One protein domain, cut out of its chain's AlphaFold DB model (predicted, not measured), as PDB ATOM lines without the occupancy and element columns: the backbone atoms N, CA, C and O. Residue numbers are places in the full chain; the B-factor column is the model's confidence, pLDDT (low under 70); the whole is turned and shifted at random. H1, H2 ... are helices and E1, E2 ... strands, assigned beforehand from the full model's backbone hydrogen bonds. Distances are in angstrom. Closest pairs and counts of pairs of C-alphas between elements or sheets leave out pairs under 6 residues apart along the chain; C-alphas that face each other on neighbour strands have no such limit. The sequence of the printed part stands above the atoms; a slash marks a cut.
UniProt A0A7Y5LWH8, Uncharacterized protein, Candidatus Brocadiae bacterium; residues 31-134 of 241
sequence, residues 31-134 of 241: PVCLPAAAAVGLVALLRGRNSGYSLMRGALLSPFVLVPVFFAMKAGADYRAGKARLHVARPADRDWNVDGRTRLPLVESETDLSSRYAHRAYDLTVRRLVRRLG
ATOM      1  N   PRO A  31     154.119 131.822 207.163       62.34
ATOM      2  CA  PRO A  31     155.272 132.144 206.327       62.34
ATOM      3  C   PRO A  31     155.132 133.473 205.584       62.34
ATOM      4  O   PRO A  31     156.116 133.916 205.014       62.34
ATOM      5  N   VAL A  32     153.961 134.122 205.581       70.00
ATOM      6  CA  VAL A  32     153.759 135.446 204.962       70.00
ATOM      7  C   VAL A  32     153.832 136.557 206.013       70.00
ATOM      8  O   VAL A  32     154.560 137.535 205.855       70.00
ATOM      9  N   CYS A  33     153.137 136.392 207.135       67.75
ATOM     10  CA  CYS A  33     153.107 137.327 208.252       67.75
ATOM     11  C   CYS A  33     154.434 137.377 209.005       67.75
ATOM     12  O   CYS A  33     154.769 138.434 209.523       67.75
ATOM     13  N   LEU A  34     155.201 136.286 209.072       65.19
ATOM     14  CA  LEU A  34     156.487 136.269 209.771       65.19
ATOM     15  C   LEU A  34     157.577 137.071 209.032       65.19
ATOM     16  O   LEU A  34     158.180 137.932 209.674       65.19
ATOM     17  N   PRO A  35     157.791 136.927 207.708       66.25
ATOM     18  CA  PRO A  35     158.670 137.824 206.964       66.25
ATOM     19  C   PRO A  35     158.081 139.224 206.797       66.25
ATOM     20  O   PRO A  35     158.852 140.174 206.807       66.25
ATOM     21  N   ALA A  36     156.755 139.403 206.721       69.19
ATOM     22  CA  ALA A  36     156.164 140.744 206.726       69.19
ATOM     23  C   ALA A  36     156.400 141.462 208.067       69.19
ATOM     24  O   ALA A  36     156.810 142.620 208.077       69.19
ATOM     25  N   ALA A  37     156.228 140.780 209.202       63.84
ATOM     26  CA  ALA A  37     156.535 141.318 210.525       63.84
ATOM     27  C   ALA A  37     158.043 141.548 210.707       63.84
ATOM     28  O   ALA A  37     158.435 142.568 211.273       63.84
ATOM     29  N   ALA A  38     158.893 140.656 210.186       65.19
ATOM     30  CA  ALA A  38     160.342 140.838 210.184       65.19
ATOM     31  C   ALA A  38     160.769 142.015 209.296       65.19
ATOM     32  O   ALA A  38     161.626 142.789 209.702       65.19
ATOM     33  N   ALA A  39     160.144 142.207 208.133       71.19
ATOM     34  CA  ALA A  39     160.403 143.322 207.228       71.19
ATOM     35  C   ALA A  39     159.913 144.649 207.817       71.19
ATOM     36  O   ALA A  39     160.641 145.634 207.783       71.19
ATOM     37  N   VAL A  40     158.723 144.682 208.425       69.56
ATOM     38  CA  VAL A  40     158.219 145.856 209.157       69.56
ATOM     39  C   VAL A  40     159.122 146.165 210.352       69.56
ATOM     40  O   VAL A  40     159.474 147.323 210.561       69.56
ATOM     41  N   GLY A  41     159.562 145.143 211.091       61.50
ATOM     42  CA  GLY A  41     160.530 145.270 212.180       61.50
ATOM     43  C   GLY A  41     161.887 145.793 211.706       61.50
ATOM     44  O   GLY A  41     162.430 146.701 212.326       61.50
ATOM     45  N   LEU A  42     162.397 145.293 210.576       66.12
ATOM     46  CA  LEU A  42     163.656 145.711 209.958       66.12
ATOM     47  C   LEU A  42     163.571 147.150 209.439       66.12
ATOM     48  O   LEU A  42     164.451 147.954 209.723       66.12
ATOM     49  N   VAL A  43     162.491 147.521 208.750       69.75
ATOM     50  CA  VAL A  43     162.257 148.896 208.275       69.75
ATOM     51  C   VAL A  43     162.109 149.860 209.452       69.75
ATOM     52  O   VAL A  43     162.647 150.966 209.410       69.75
ATOM     53  N   ALA A  44     161.426 149.451 210.523       61.72
ATOM     54  CA  ALA A  44     161.285 150.256 211.730       61.72
ATOM     55  C   ALA A  44     162.600 150.350 212.534       61.72
ATOM     56  O   ALA A  44     162.831 151.364 213.196       61.72
ATOM     57  N   LEU A  45     163.468 149.334 212.480       59.62
ATOM     58  CA  LEU A  45     164.843 149.357 213.002       59.62
ATOM     59  C   LEU A  45     165.720 150.326 212.204       59.62
ATOM     60  O   LEU A  45     166.432 151.135 212.789       59.62
ATOM     61  N   LEU A  46     165.626 150.277 210.872       66.69
ATOM     62  CA  LEU A  46     166.428 151.091 209.958       66.69
ATOM     63  C   LEU A  46     165.993 152.567 209.933       66.69
ATOM     64  O   LEU A  46     166.829 153.442 209.728       66.69
ATOM     65  N   ARG A  47     164.706 152.872 210.161       67.06
ATOM     66  CA  ARG A  47     164.179 154.255 210.207       67.06
ATOM     67  C   ARG A  47     164.207 154.907 211.596       67.06
ATOM     68  O   ARG A  47     163.984 156.112 211.698       67.06
ATOM     69  N   GLY A  48     164.447 154.156 212.668       54.25
ATOM     70  CA  GLY A  48     164.306 154.647 214.040       54.25
ATOM     71  C   GLY A  48     165.616 155.099 214.685       54.25
ATOM     72  O   GLY A  48     166.317 154.289 215.279       54.25
ATOM     73  N   ARG A  49     165.878 156.415 214.715       57.19
ATOM     74  CA  ARG A  49     166.964 157.050 215.504       57.19
ATOM     75  C   ARG A  49     166.726 157.013 217.036       57.19
ATOM     76  O   ARG A  49     167.548 157.505 217.794       57.19
ATOM     77  N   ASN A  50     165.628 156.383 217.477       59.44
ATOM     78  CA  ASN A  50     165.303 155.997 218.857       59.44
ATOM     79  C   ASN A  50     165.032 154.478 218.892       59.44
ATOM     80  O   ASN A  50     163.887 154.017 218.861       59.44
ATOM     81  N   SER A  51     166.110 153.695 218.885       56.41
ATOM     82  CA  SER A  51     166.126 152.253 218.589       56.41
ATOM     83  C   SER A  51     165.332 151.369 219.567       56.41
ATOM     84  O   SER A  51     164.832 150.317 219.169       56.41
ATOM     85  N   GLY A  52     165.139 151.794 220.821       59.69
ATOM     86  CA  GLY A  52     164.469 150.975 221.843       59.69
ATOM     87  C   GLY A  52     162.960 150.787 221.630       59.69
ATOM     88  O   GLY A  52     162.431 149.695 221.830       59.69
ATOM     89  N   TYR A  53     162.251 151.823 221.171       60.34
ATOM     90  CA  TYR A  53     160.782 151.798 221.057       60.34
ATOM     91  C   TYR A  53     160.274 150.994 219.851       60.34
ATOM     92  O   TYR A  53     159.169 150.452 219.876       60.34
ATOM     93  N   SER A  54     161.084 150.915 218.797       63.28
ATOM     94  CA  SER A  54     160.760 150.220 217.548       63.28
ATOM     95  C   SER A  54     160.857 148.697 217.700       63.28
ATOM     96  O   SER A  54     159.908 147.971 217.392       63.28
ATOM     97  N   LEU A  55     161.951 148.223 218.308       65.69
ATOM     98  CA  LEU A  55     162.157 146.814 218.655       65.69
ATOM     99  C   LEU A  55     161.085 146.294 219.623       65.69
ATOM    100  O   LEU A  55     160.546 145.208 219.423       65.69
ATOM    101  N   MET A  56     160.723 147.088 220.637       67.81
ATOM    102  CA  MET A  56     159.707 146.696 221.619       67.81
ATOM    103  C   MET A  56     158.317 146.541 220.984       67.81
ATOM    104  O   MET A  56     157.596 145.596 221.300       67.81
ATOM    105  N   ARG A  57     157.946 147.414 220.036       70.12
ATOM    106  CA  ARG A  57     156.690 147.287 219.275       70.12
ATOM    107  C   ARG A  57     156.689 146.064 218.359       70.12
ATOM    108  O   ARG A  57     155.691 145.352 218.323       70.12
ATOM    109  N   GLY A  58     157.802 145.795 217.673       69.44
ATOM    110  CA  GLY A  58     157.952 144.592 216.848       69.44
ATOM    111  C   GLY A  58     157.819 143.302 217.665       69.44
ATOM    112  O   GLY A  58     157.127 142.377 217.251       69.44
ATOM    113  N   ALA A  59     158.404 143.267 218.865       72.44
ATOM    114  CA  ALA A  59     158.290 142.130 219.775       72.44
ATOM    115  C   ALA A  59     156.856 141.933 220.304       72.44
ATOM    116  O   ALA A  59     156.353 140.807 220.309       72.44
ATOM    117  N   LEU A  60     156.176 143.019 220.696       73.81
ATOM    118  CA  LEU A  60     154.791 142.990 221.191       73.81
ATOM    119  C   LEU A  60     153.780 142.541 220.127       73.81
ATOM    120  O   LEU A  60     152.798 141.883 220.462       73.81
ATOM    121  N   LEU A  61     154.026 142.876 218.860       76.50
ATOM    122  CA  LEU A  61     153.196 142.455 217.727       76.50
ATOM    123  C   LEU A  61     153.619 141.103 217.140       76.50
ATOM    124  O   LEU A  61     153.032 140.648 216.160       76.50
ATOM    125  N   SER A  62     154.628 140.447 217.716       76.94
ATOM    126  CA  SER A  62     155.062 139.148 217.219       76.94
ATOM    127  C   SER A  62     153.987 138.080 217.471       76.94
ATOM    128  O   SER A  62     153.328 138.088 218.519       76.94
ATOM    129  N   PRO A  63     153.827 137.100 216.564       74.50
ATOM    130  CA  PRO A  63     152.888 135.994 216.763       74.50
ATOM    131  C   PRO A  63     153.176 135.206 218.053       74.50
ATOM    132  O   PRO A  63     152.251 134.699 218.681       74.50
ATOM    133  N   PHE A  64     154.433 135.174 218.507       76.69
ATOM    134  CA  PHE A  64     154.842 134.521 219.755       76.69
ATOM    135  C   PHE A  64     154.276 135.186 221.017       76.69
ATOM    136  O   PHE A  64     154.140 134.519 222.038       76.69
ATOM    137  N   VAL A  65     153.927 136.475 220.955       78.62
ATOM    138  CA  VAL A  65     153.258 137.198 222.049       78.62
ATOM    139  C   VAL A  65     151.747 137.206 221.835       78.62
ATOM    140  O   VAL A  65     150.988 136.910 222.760       78.62
ATOM    141  N   LEU A  66     151.299 137.490 220.611       81.69
ATOM    142  CA  LEU A  66     149.877 137.629 220.301       81.69
ATOM    143  C   LEU A  66     149.099 136.322 220.487       81.69
ATOM    144  O   LEU A  66     147.997 136.354 221.035       81.69
ATOM    145  N   VAL A  67     149.663 135.172 220.096       83.12
ATOM    146  CA  VAL A  67     148.976 133.874 220.213       83.12
ATOM    147  C   VAL A  67     148.717 133.509 221.686       83.12
ATOM    148  O   VAL A  67     147.550 133.330 222.041       83.12
ATOM    149  N   PRO A  68     149.711 133.468 222.598       81.12
ATOM    150  CA  PRO A  68     149.446 133.207 224.014       81.12
ATOM    151  C   PRO A  68     148.475 134.203 224.658       81.12
ATOM    152  O   PRO A  68     147.637 133.795 225.462       81.12
ATOM    153  N   VAL A  69     148.556 135.491 224.301       83.56
ATOM    154  CA  VAL A  69     147.644 136.526 224.813       83.56
ATOM    155  C   VAL A  69     146.212 136.263 224.351       83.56
ATOM    156  O   VAL A  69     145.296 136.284 225.172       83.56
ATOM    157  N   PHE A  70     146.009 135.940 223.073       86.75
ATOM    158  CA  PHE A  70     144.702 135.556 222.546       86.75
ATOM    159  C   PHE A  70     144.126 134.340 223.283       86.75
ATOM    160  O   PHE A  70     142.988 134.386 223.749       86.75
ATOM    161  N   PHE A  71     144.917 133.278 223.466       86.12
ATOM    162  CA  PHE A  71     144.469 132.080 224.183       86.12
ATOM    163  C   PHE A  71     144.196 132.343 225.670       86.12
ATOM    164  O   PHE A  71     143.254 131.773 226.221       86.12
ATOM    165  N   ALA A  72     144.940 133.244 226.315       85.94
ATOM    166  CA  ALA A  72     144.651 133.685 227.677       85.94
ATOM    167  C   ALA A  72     143.337 134.485 227.761       85.94
ATOM    168  O   ALA A  72     142.527 134.255 228.661       85.94
ATOM    169  N   MET A  73     143.079 135.387 226.807       87.38
ATOM    170  CA  MET A  73     141.808 136.118 226.733       87.38
ATOM    171  C   MET A  73     140.633 135.170 226.485       87.38
ATOM    172  O   MET A  73     139.620 135.256 227.183       87.38
ATOM    173  N   LYS A  74     140.790 134.220 225.555       90.50
ATOM    174  CA  LYS A  74     139.803 133.168 225.289       90.50
ATOM    175  C   LYS A  74     139.527 132.338 226.544       90.50
ATOM    176  O   LYS A  74     138.369 132.164 226.900       90.50
ATOM    177  N   ALA A  75     140.565 131.904 227.261       89.44
ATOM    178  CA  ALA A  75     140.419 131.192 228.533       89.44
ATOM    179  C   ALA A  75     139.615 131.998 229.562       89.44
ATOM    180  O   ALA A  75     138.770 131.439 230.256       89.44
ATOM    181  N   GLY A  76     139.841 133.312 229.646       90.62
ATOM    182  CA  GLY A  76     139.058 134.201 230.505       90.62
ATOM    183  C   GLY A  76     137.584 134.289 230.105       90.62
ATOM    184  O   GLY A  76     136.709 134.225 230.972       90.62
ATOM    185  N   ALA A  77     137.304 134.405 228.805       90.00
ATOM    186  CA  ALA A  77     135.944 134.432 228.274       90.00
ATOM    187  C   ALA A  77     135.215 133.100 228.516       90.00
ATOM    188  O   ALA A  77     134.113 133.092 229.066       90.00
ATOM    189  N   ASP A  78     135.861 131.978 228.196       89.88
ATOM    190  CA  ASP A  78     135.316 130.635 228.395       89.88
ATOM    191  C   ASP A  78     135.082 130.343 229.878       89.88
ATOM    192  O   ASP A  78     134.032 129.815 230.241       89.88
ATOM    193  N   TYR A  79     136.007 130.741 230.757       91.75
ATOM    194  CA  TYR A  79     135.852 130.581 232.203       91.75
ATOM    195  C   TYR A  79     134.620 131.334 232.717       91.75
ATOM    196  O   TYR A  79     133.796 130.748 233.414       91.75
ATOM    197  N   ARG A  80     134.440 132.607 232.336       90.12
ATOM    198  CA  ARG A  80     133.251 133.390 232.725       90.12
ATOM    199  C   ARG A  80     131.963 132.794 232.172       90.12
ATOM    200  O   ARG A  80     130.940 132.818 232.845       90.12
ATOM    201  N   ALA A  81     132.026 132.235 230.967       87.06
ATOM    202  CA  ALA A  81     130.901 131.551 230.354       87.06
ATOM    203  C   ALA A  81     130.632 130.162 230.960       87.06
ATOM    204  O   ALA A  81     129.621 129.560 230.599       87.06
ATOM    205  N   GLY A  82     131.504 129.636 231.835       85.44
ATOM    206  CA  GLY A  82     131.457 128.274 232.389       85.44
ATOM    207  C   GLY A  82     131.740 127.174 231.356       85.44
ATOM    208  O   GLY A  82     131.227 126.063 231.475       85.44
ATOM    209  N   LYS A  83     132.459 127.518 230.285       87.44
ATOM    210  CA  LYS A  83     132.783 126.658 229.138       87.44
ATOM    211  C   LYS A  83     134.261 126.260 229.101       87.44
ATOM    212  O   LYS A  83     134.688 125.656 228.121       87.44
ATOM    213  N   ALA A  84     135.050 126.616 230.117       89.81
ATOM    214  CA  ALA A  84     136.473 126.311 230.113       89.81
ATOM    215  C   ALA A  84     136.706 124.802 230.246       89.81
ATOM    216  O   ALA A  84     136.061 124.117 231.046       89.81
ATOM    217  N   ARG A  85     137.657 124.303 229.456       88.00
ATOM    218  CA  ARG A  85     138.082 122.899 229.419       88.00
ATOM    219  C   ARG A  85     139.606 122.839 229.457       88.00
ATOM    220  O   ARG A  85     140.255 123.747 228.950       88.00
ATOM    221  N   LEU A  86     140.184 121.816 230.073       88.56
ATOM    222  CA  LEU A  86     141.641 121.663 230.126       88.56
ATOM    223  C   LEU A  86     142.112 120.707 229.038       88.56
ATOM    224  O   LEU A  86     141.512 119.654 228.846       88.56
ATOM    225  N   HIS A  87     143.199 121.052 228.360       87.25
ATOM    226  CA  HIS A  87     143.733 120.221 227.292       87.25
ATOM    227  C   HIS A  87     144.733 119.207 227.850       87.25
ATOM    228  O   HIS A  87     145.573 119.521 228.698       87.25
ATOM    229  N   VAL A  88     144.646 117.967 227.379       79.38
ATOM    230  CA  VAL A  88     145.543 116.877 227.775       79.38
ATOM    231  C   VAL A  88     145.975 116.079 226.551       79.38
ATOM    232  O   VAL A  88     145.221 115.929 225.595       79.38
ATOM    233  N   ALA A  89     147.217 115.589 226.563       70.00
ATOM    234  CA  ALA A  89     147.770 114.817 225.446       70.00
ATOM    235  C   ALA A  89     147.113 113.432 225.313       70.00
ATOM    236  O   ALA A  89     147.043 112.890 224.219       70.00
ATOM    237  N   ARG A  90     146.649 112.875 226.436       62.91
ATOM    238  CA  ARG A  90     145.731 111.740 226.562       62.91
ATOM    239  C   ARG A  90     144.968 111.943 227.871       62.91
ATOM    240  O   ARG A  90     145.595 112.410 228.830       62.91
ATOM    241  N   PRO A  91     143.667 111.643 227.945       58.09
ATOM    242  CA  PRO A  91     142.917 111.790 229.173       58.09
ATOM    243  C   PRO A  91     143.507 110.808 230.177       58.09
ATOM    244  O   PRO A  91     143.506 109.594 229.966       58.09
ATOM    245  N   ALA A  92     144.123 111.366 231.221       50.78
ATOM    246  CA  ALA A  92     144.530 110.592 232.377       50.78
ATOM    247  C   ALA A  92     143.249 109.989 232.954       50.78
ATOM    248  O   ALA A  92     142.310 110.726 233.242       50.78
ATOM    249  N   ASP A  93     143.227 108.665 233.047       52.53
ATOM    250  CA  ASP A  93     142.130 107.871 233.585       52.53
ATOM    251  C   ASP A  93     140.853 107.942 232.724       52.53
ATOM    252  O   ASP A  93     139.979 108.792 232.896       52.53
ATOM    253  N   ARG A  94     140.721 106.966 231.808       57.75
ATOM    254  CA  ARG A  94     139.549 106.730 230.926       57.75
ATOM    255  C   ARG A  94     138.209 106.642 231.673       57.75
ATOM    256  O   ARG A  94     137.144 106.644 231.051       57.75
ATOM    257  N   ASP A  95     138.265 106.572 232.996       61.75
ATOM    258  CA  ASP A  95     137.107 106.472 233.855       61.75
ATOM    259  C   ASP A  95     136.421 107.825 234.083       61.75
ATOM    260  O   ASP A  95     135.206 107.867 234.239       61.75
ATOM    261  N   TRP A  96     137.138 108.948 234.080       70.06
ATOM    262  CA  TRP A  96     136.504 110.254 234.262       70.06
ATOM    263  C   TRP A  96     137.303 111.337 233.556       70.06
ATOM    264  O   TRP A  96     138.349 111.758 234.035       70.06
ATOM    265  N   ASN A  97     136.761 111.855 232.454       77.12
ATOM    266  CA  ASN A  97     137.395 112.901 231.652       77.12
ATOM    267  C   ASN A  97     137.332 114.298 232.325       77.12
ATOM    268  O   ASN A  97     136.820 115.261 231.753       77.12
ATOM    269  N   VAL A  98     137.774 114.398 233.585       79.44
ATOM    270  CA  VAL A  98     137.681 115.578 234.463       79.44
ATOM    271  C   VAL A  98     138.918 115.697 235.346       79.44
ATOM    272  O   VAL A  98     139.294 114.759 236.040       79.44
ATOM    273  N   ASP A  99     139.500 116.894 235.434       83.00
ATOM    274  CA  ASP A  99     140.596 117.155 236.372       83.00
ATOM    275  C   ASP A  99     140.069 117.176 237.816       83.00
ATOM    276  O   ASP A  99     139.271 118.033 238.200       83.00
ATOM    277  N   GLY A 100     140.525 116.244 238.657       77.19
ATOM    278  CA  GLY A 100     140.014 116.091 240.023       77.19
ATOM    279  C   GLY A 100     140.248 117.293 240.950       77.19
ATOM    280  O   GLY A 100     139.522 117.460 241.931       77.19
ATOM    281  N   ARG A 101     141.230 118.156 240.650       82.81
ATOM    282  CA  ARG A 101     141.570 119.330 241.474       82.81
ATOM    283  C   ARG A 101     140.731 120.550 241.105       82.81
ATOM    284  O   ARG A 101     140.276 121.279 241.981       82.81
ATOM    285  N   THR A 102     140.547 120.780 239.813       84.31
ATOM    286  CA  THR A 102     139.844 121.943 239.256       84.31
ATOM    287  C   THR A 102     138.378 121.650 238.936       84.31
ATOM    288  O   THR A 102     137.596 122.592 238.845       84.31
ATOM    289  N   ARG A 103     138.001 120.365 238.834       83.31
ATOM    290  CA  ARG A 103     136.670 119.856 238.458       83.31
ATOM    291  C   ARG A 103     136.194 120.402 237.107       83.31
ATOM    292  O   ARG A 103     135.039 120.792 236.955       83.31
ATOM    293  N   LEU A 104     137.114 120.445 236.144       85.00
ATOM    294  CA  LEU A 104     136.874 120.894 234.772       85.00
ATOM    295  C   LEU A 104     136.947 119.718 233.793       85.00
ATOM    296  O   LEU A 104     137.825 118.868 233.981       85.00
ATOM    297  N   PRO A 105     136.108 119.692 232.739       82.25
ATOM    298  CA  PRO A 105     136.232 118.714 231.666       82.25
ATOM    299  C   PRO A 105     137.619 118.761 231.025       82.25
ATOM    300  O   PRO A 105     138.177 119.843 230.799       82.25
ATOM    301  N   LEU A 106     138.159 117.586 230.725       82.94
ATOM    302  CA  LEU A 106     139.385 117.420 229.962       82.94
ATOM    303  C   LEU A 106     139.037 117.216 228.478       82.94
ATOM    304  O   LEU A 106     138.021 116.610 228.140       82.94
ATOM    305  N   VAL A 107     139.854 117.755 227.579       79.94
ATOM    306  CA  VAL A 107     139.715 117.585 226.126       79.94
ATOM    307  C   VAL A 107     141.051 117.159 225.549       79.94
ATOM    308  O   VAL A 107     142.103 117.680 225.927       79.94
ATOM    309  N   GLU A 108     141.005 116.206 224.629       76.38
ATOM    310  CA  GLU A 108     142.187 115.764 223.907       76.38
ATOM    311  C   GLU A 108     142.660 116.844 222.934       76.38
ATOM    312  O   GLU A 108     141.865 117.470 222.233       76.38
ATOM    313  N   SER A 109     143.969 117.076 222.908       71.75
ATOM    314  CA  SER A 109     144.601 117.956 221.930       71.75
ATOM    315  C   SER A 109     145.577 117.150 221.094       71.75
ATOM    316  O   SER A 109     146.574 116.649 221.619       71.75
ATOM    317  N   GLU A 110     145.344 117.108 219.782       61.09
ATOM    318  CA  GLU A 110     146.304 116.542 218.840       61.09
ATOM    319  C   GLU A 110     147.631 117.311 218.892       61.09
ATOM    320  O   GLU A 110     147.701 118.541 219.033       61.09
ATOM    321  N   THR A 111     148.708 116.533 218.882       52.06
ATOM    322  CA  THR A 111     150.039 116.911 219.349       52.06
ATOM    323  C   THR A 111     150.914 117.537 218.265       52.06
ATOM    324  O   THR A 111     151.970 116.994 217.951       52.06
ATOM    325  N   ASP A 112     150.540 118.701 217.742       64.38
ATOM    326  CA  ASP A 112     151.526 119.581 217.103       64.38
ATOM    327  C   ASP A 112     152.193 120.487 218.167       64.38
ATOM    328  O   ASP A 112     151.603 120.859 219.181       64.38
ATOM    329  N   LEU A 113     153.466 120.835 217.982       58.62
ATOM    330  CA  LEU A 113     154.198 121.773 218.838       58.62
ATOM    331  C   LEU A 113     153.494 123.133 218.914       58.62
ATOM    332  O   LEU A 113     153.442 123.737 219.989       58.62
ATOM    333  N   SER A 114     152.923 123.592 217.797       57.84
ATOM    334  CA  SER A 114     152.193 124.861 217.714       57.84
ATOM    335  C   SER A 114     150.934 124.863 218.597       57.84
ATOM    336  O   SER A 114     150.724 125.796 219.382       57.84
ATOM    337  N   SER A 115     150.154 123.774 218.567       66.38
ATOM    338  CA  SER A 115     148.957 123.602 219.396       66.38
ATOM    339  C   SER A 115     149.331 123.515 220.876       66.38
ATOM    340  O   SER A 115     148.732 124.196 221.710       66.38
ATOM    341  N   ARG A 116     150.403 122.790 221.223       69.12
ATOM    342  CA  ARG A 116     150.876 122.661 222.613       69.12
ATOM    343  C   ARG A 116     151.174 124.007 223.273       69.12
ATOM    344  O   ARG A 116     150.809 124.197 224.433       69.12
ATOM    345  N   TYR A 117     151.816 124.944 222.575       70.44
ATOM    346  CA  TYR A 117     152.110 126.269 223.142       70.44
ATOM    347  C   TYR A 117     150.841 127.097 223.377       70.44
ATOM    348  O   TYR A 117     150.675 127.685 224.451       70.44
ATOM    349  N   ALA A 118     149.931 127.100 222.404       75.50
ATOM    350  CA  ALA A 118     148.651 127.790 222.490       75.50
ATOM    351  C   ALA A 118     147.763 127.243 223.627       75.50
ATOM    352  O   ALA A 118     147.303 128.003 224.486       75.50
ATOM    353  N   HIS A 119     147.593 125.920 223.697       82.94
ATOM    354  CA  HIS A 119     146.814 125.260 224.746       82.94
ATOM    355  C   HIS A 119     147.451 125.425 226.127       82.94
ATOM    356  O   HIS A 119     146.745 125.658 227.103       82.94
ATOM    357  N   ARG A 120     148.786 125.428 226.228       85.56
ATOM    358  CA  ARG A 120     149.467 125.665 227.509       85.56
ATOM    359  C   ARG A 120     149.160 127.051 228.073       85.56
ATOM    360  O   ARG A 120     148.933 127.171 229.277       85.56
ATOM    361  N   ALA A 121     149.135 128.091 227.236       87.19
ATOM    362  CA  ALA A 121     148.752 129.435 227.669       87.19
ATOM    363  C   ALA A 121     147.293 129.478 228.155       87.19
ATOM    364  O   ALA A 121     147.003 130.060 229.207       87.19
ATOM    365  N   TYR A 122     146.398 128.803 227.432       90.88
ATOM    366  CA  TYR A 122     144.997 128.644 227.811       90.88
ATOM    367  C   TYR A 122     144.854 127.938 229.171       90.88
ATOM    368  O   TYR A 122     144.329 128.518 230.121       90.88
ATOM    369  N   ASP A 123     145.396 126.727 229.310       91.88
ATOM    370  CA  ASP A 123     145.250 125.886 230.501       91.88
ATOM    371  C   ASP A 123     145.874 126.529 231.744       91.88
ATOM    372  O   ASP A 123     145.306 126.472 232.839       91.88
ATOM    373  N   LEU A 124     147.034 127.180 231.595       92.38
ATOM    374  CA  LEU A 124     147.655 127.944 232.679       92.38
ATOM    375  C   LEU A 124     146.753 129.089 233.137       92.38
ATOM    376  O   LEU A 124     146.640 129.333 234.340       92.38
ATOM    377  N   THR A 125     146.108 129.778 232.197       93.19
ATOM    378  CA  THR A 125     145.187 130.872 232.506       93.19
ATOM    379  C   THR A 125     143.957 130.351 233.236       93.19
ATOM    380  O   THR A 125     143.643 130.862 234.308       93.19
ATOM    381  N   VAL A 126     143.334 129.276 232.748       93.25
ATOM    382  CA  VAL A 126     142.198 128.625 233.421       93.25
ATOM    383  C   VAL A 126     142.576 128.192 234.837       93.25
ATOM    384  O   VAL A 126     141.898 128.556 235.794       93.25
ATOM    385  N   ARG A 127     143.701 127.488 235.018       93.31
ATOM    386  CA  ARG A 127     144.168 127.063 236.350       93.31
ATOM    387  C   ARG A 127     144.427 128.256 237.278       93.31
ATOM    388  O   ARG A 127     144.147 128.165 238.472       93.31
ATOM    389  N   ARG A 128     144.953 129.375 236.764       93.94
ATOM    390  CA  ARG A 128     145.151 130.611 237.545       93.94
ATOM    391  C   ARG A 128     143.830 131.264 237.936       93.94
ATOM    392  O   ARG A 128     143.703 131.677 239.086       93.94
ATOM    393  N   LEU A 129     142.867 131.334 237.018       93.69
ATOM    394  CA  LEU A 129     141.522 131.835 237.303       93.69
ATOM    395  C   LEU A 129     140.855 130.972 238.368       93.69
ATOM    396  O   LEU A 129     140.362 131.519 239.346       93.69
ATOM    397  N   VAL A 130     140.971 129.645 238.263       92.75
ATOM    398  CA  VAL A 130     140.435 128.731 239.276       92.75
ATOM    399  C   VAL A 130     141.040 128.989 240.659       92.75
ATOM    400  O   VAL A 130     140.328 129.055 241.656       92.75
ATOM    401  N   ARG A 131     142.363 129.178 240.732       92.25
ATOM    402  CA  ARG A 131     143.050 129.461 242.004       92.25
ATOM    403  C   ARG A 131     142.691 130.819 242.604       92.25
ATOM    404  O   ARG A 131     142.690 130.936 243.821       92.25
ATOM    405  N   ARG A 132     142.464 131.847 241.780       94.25
ATOM    406  CA  ARG A 132     142.245 133.228 242.252       94.25
ATOM    407  C   ARG A 132     140.780 133.576 242.474       94.25
ATOM    408  O   ARG A 132     140.478 134.310 243.403       94.25
ATOM    409  N   LEU A 133     139.902 133.100 241.599       92.56
ATOM    410  CA  LEU A 133     138.479 133.448 241.573       92.56
ATOM    411  C   LEU A 133     137.586 132.295 242.047       92.56
ATOM    412  O   LEU A 133     136.381 132.470 242.188       92.56
ATOM    413  N   GLY A 134     138.167 131.123 242.311       89.81
ATOM    414  CA  GLY A 134     137.427 129.930 242.694       89.81
ATOM    415  C   GLY A 134     136.954 129.127 241.486       89.81
ATOM    416  O   GLY A 134     137.507 129.193 240.394       89.81
TER     417      GLY A 134
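This is residues 31 to 134 of the 241 residues of an uncharacterized protein of Candidatus Brocadiae bacterium (UniProt A0A7Y5LWH8). Helix H4 has H3 packed on one side and strand E1 of a small two-stranded parallel sheet, E1 E2, on another; the hairpin H1 H2 makes a second lobe beyond the beginning of H3. The printed part has 104 residues, mostly helix, in order H1 H2 H3 E1 E2 H4. It is loose, radius of gyration of the C-alphas 18.2 A, spanning 60 by 30 by 18 A.

E1 is residues 86 to 88, 6.6 A long; E2 106 to 108, 6.9 A; H4 113 to 133, 30.0 A, ending at C-alpha (138.479, 133.448, 241.573); H3 63 to 80, 25.4 A; H2 51 to 60, 14.9 A; H1 31 to 47, 24.2 A, beginning at C-alpha (155.272, 132.144, 206.327).

E1 and E2 are parallel at 43 degrees; N 107 and O 86 are 2.8 A apart, within hydrogen-bond range. H3 and H4 touch, closest C-alphas Phe 71 and Tyr 122, 5.0 A, at a steep tilt of 41 degrees. H1 and H2 touch, closest C-alphas Gly 41 and Gly 58, 5.4 A. In H4 every O i to N i+4 pair is within range; in H1 12 of 13, H2 5 of 6, H3 13 of 14.

The printed part has no cut. The link E1 to E2 is long. pLDDT is under 70 in 38 residues.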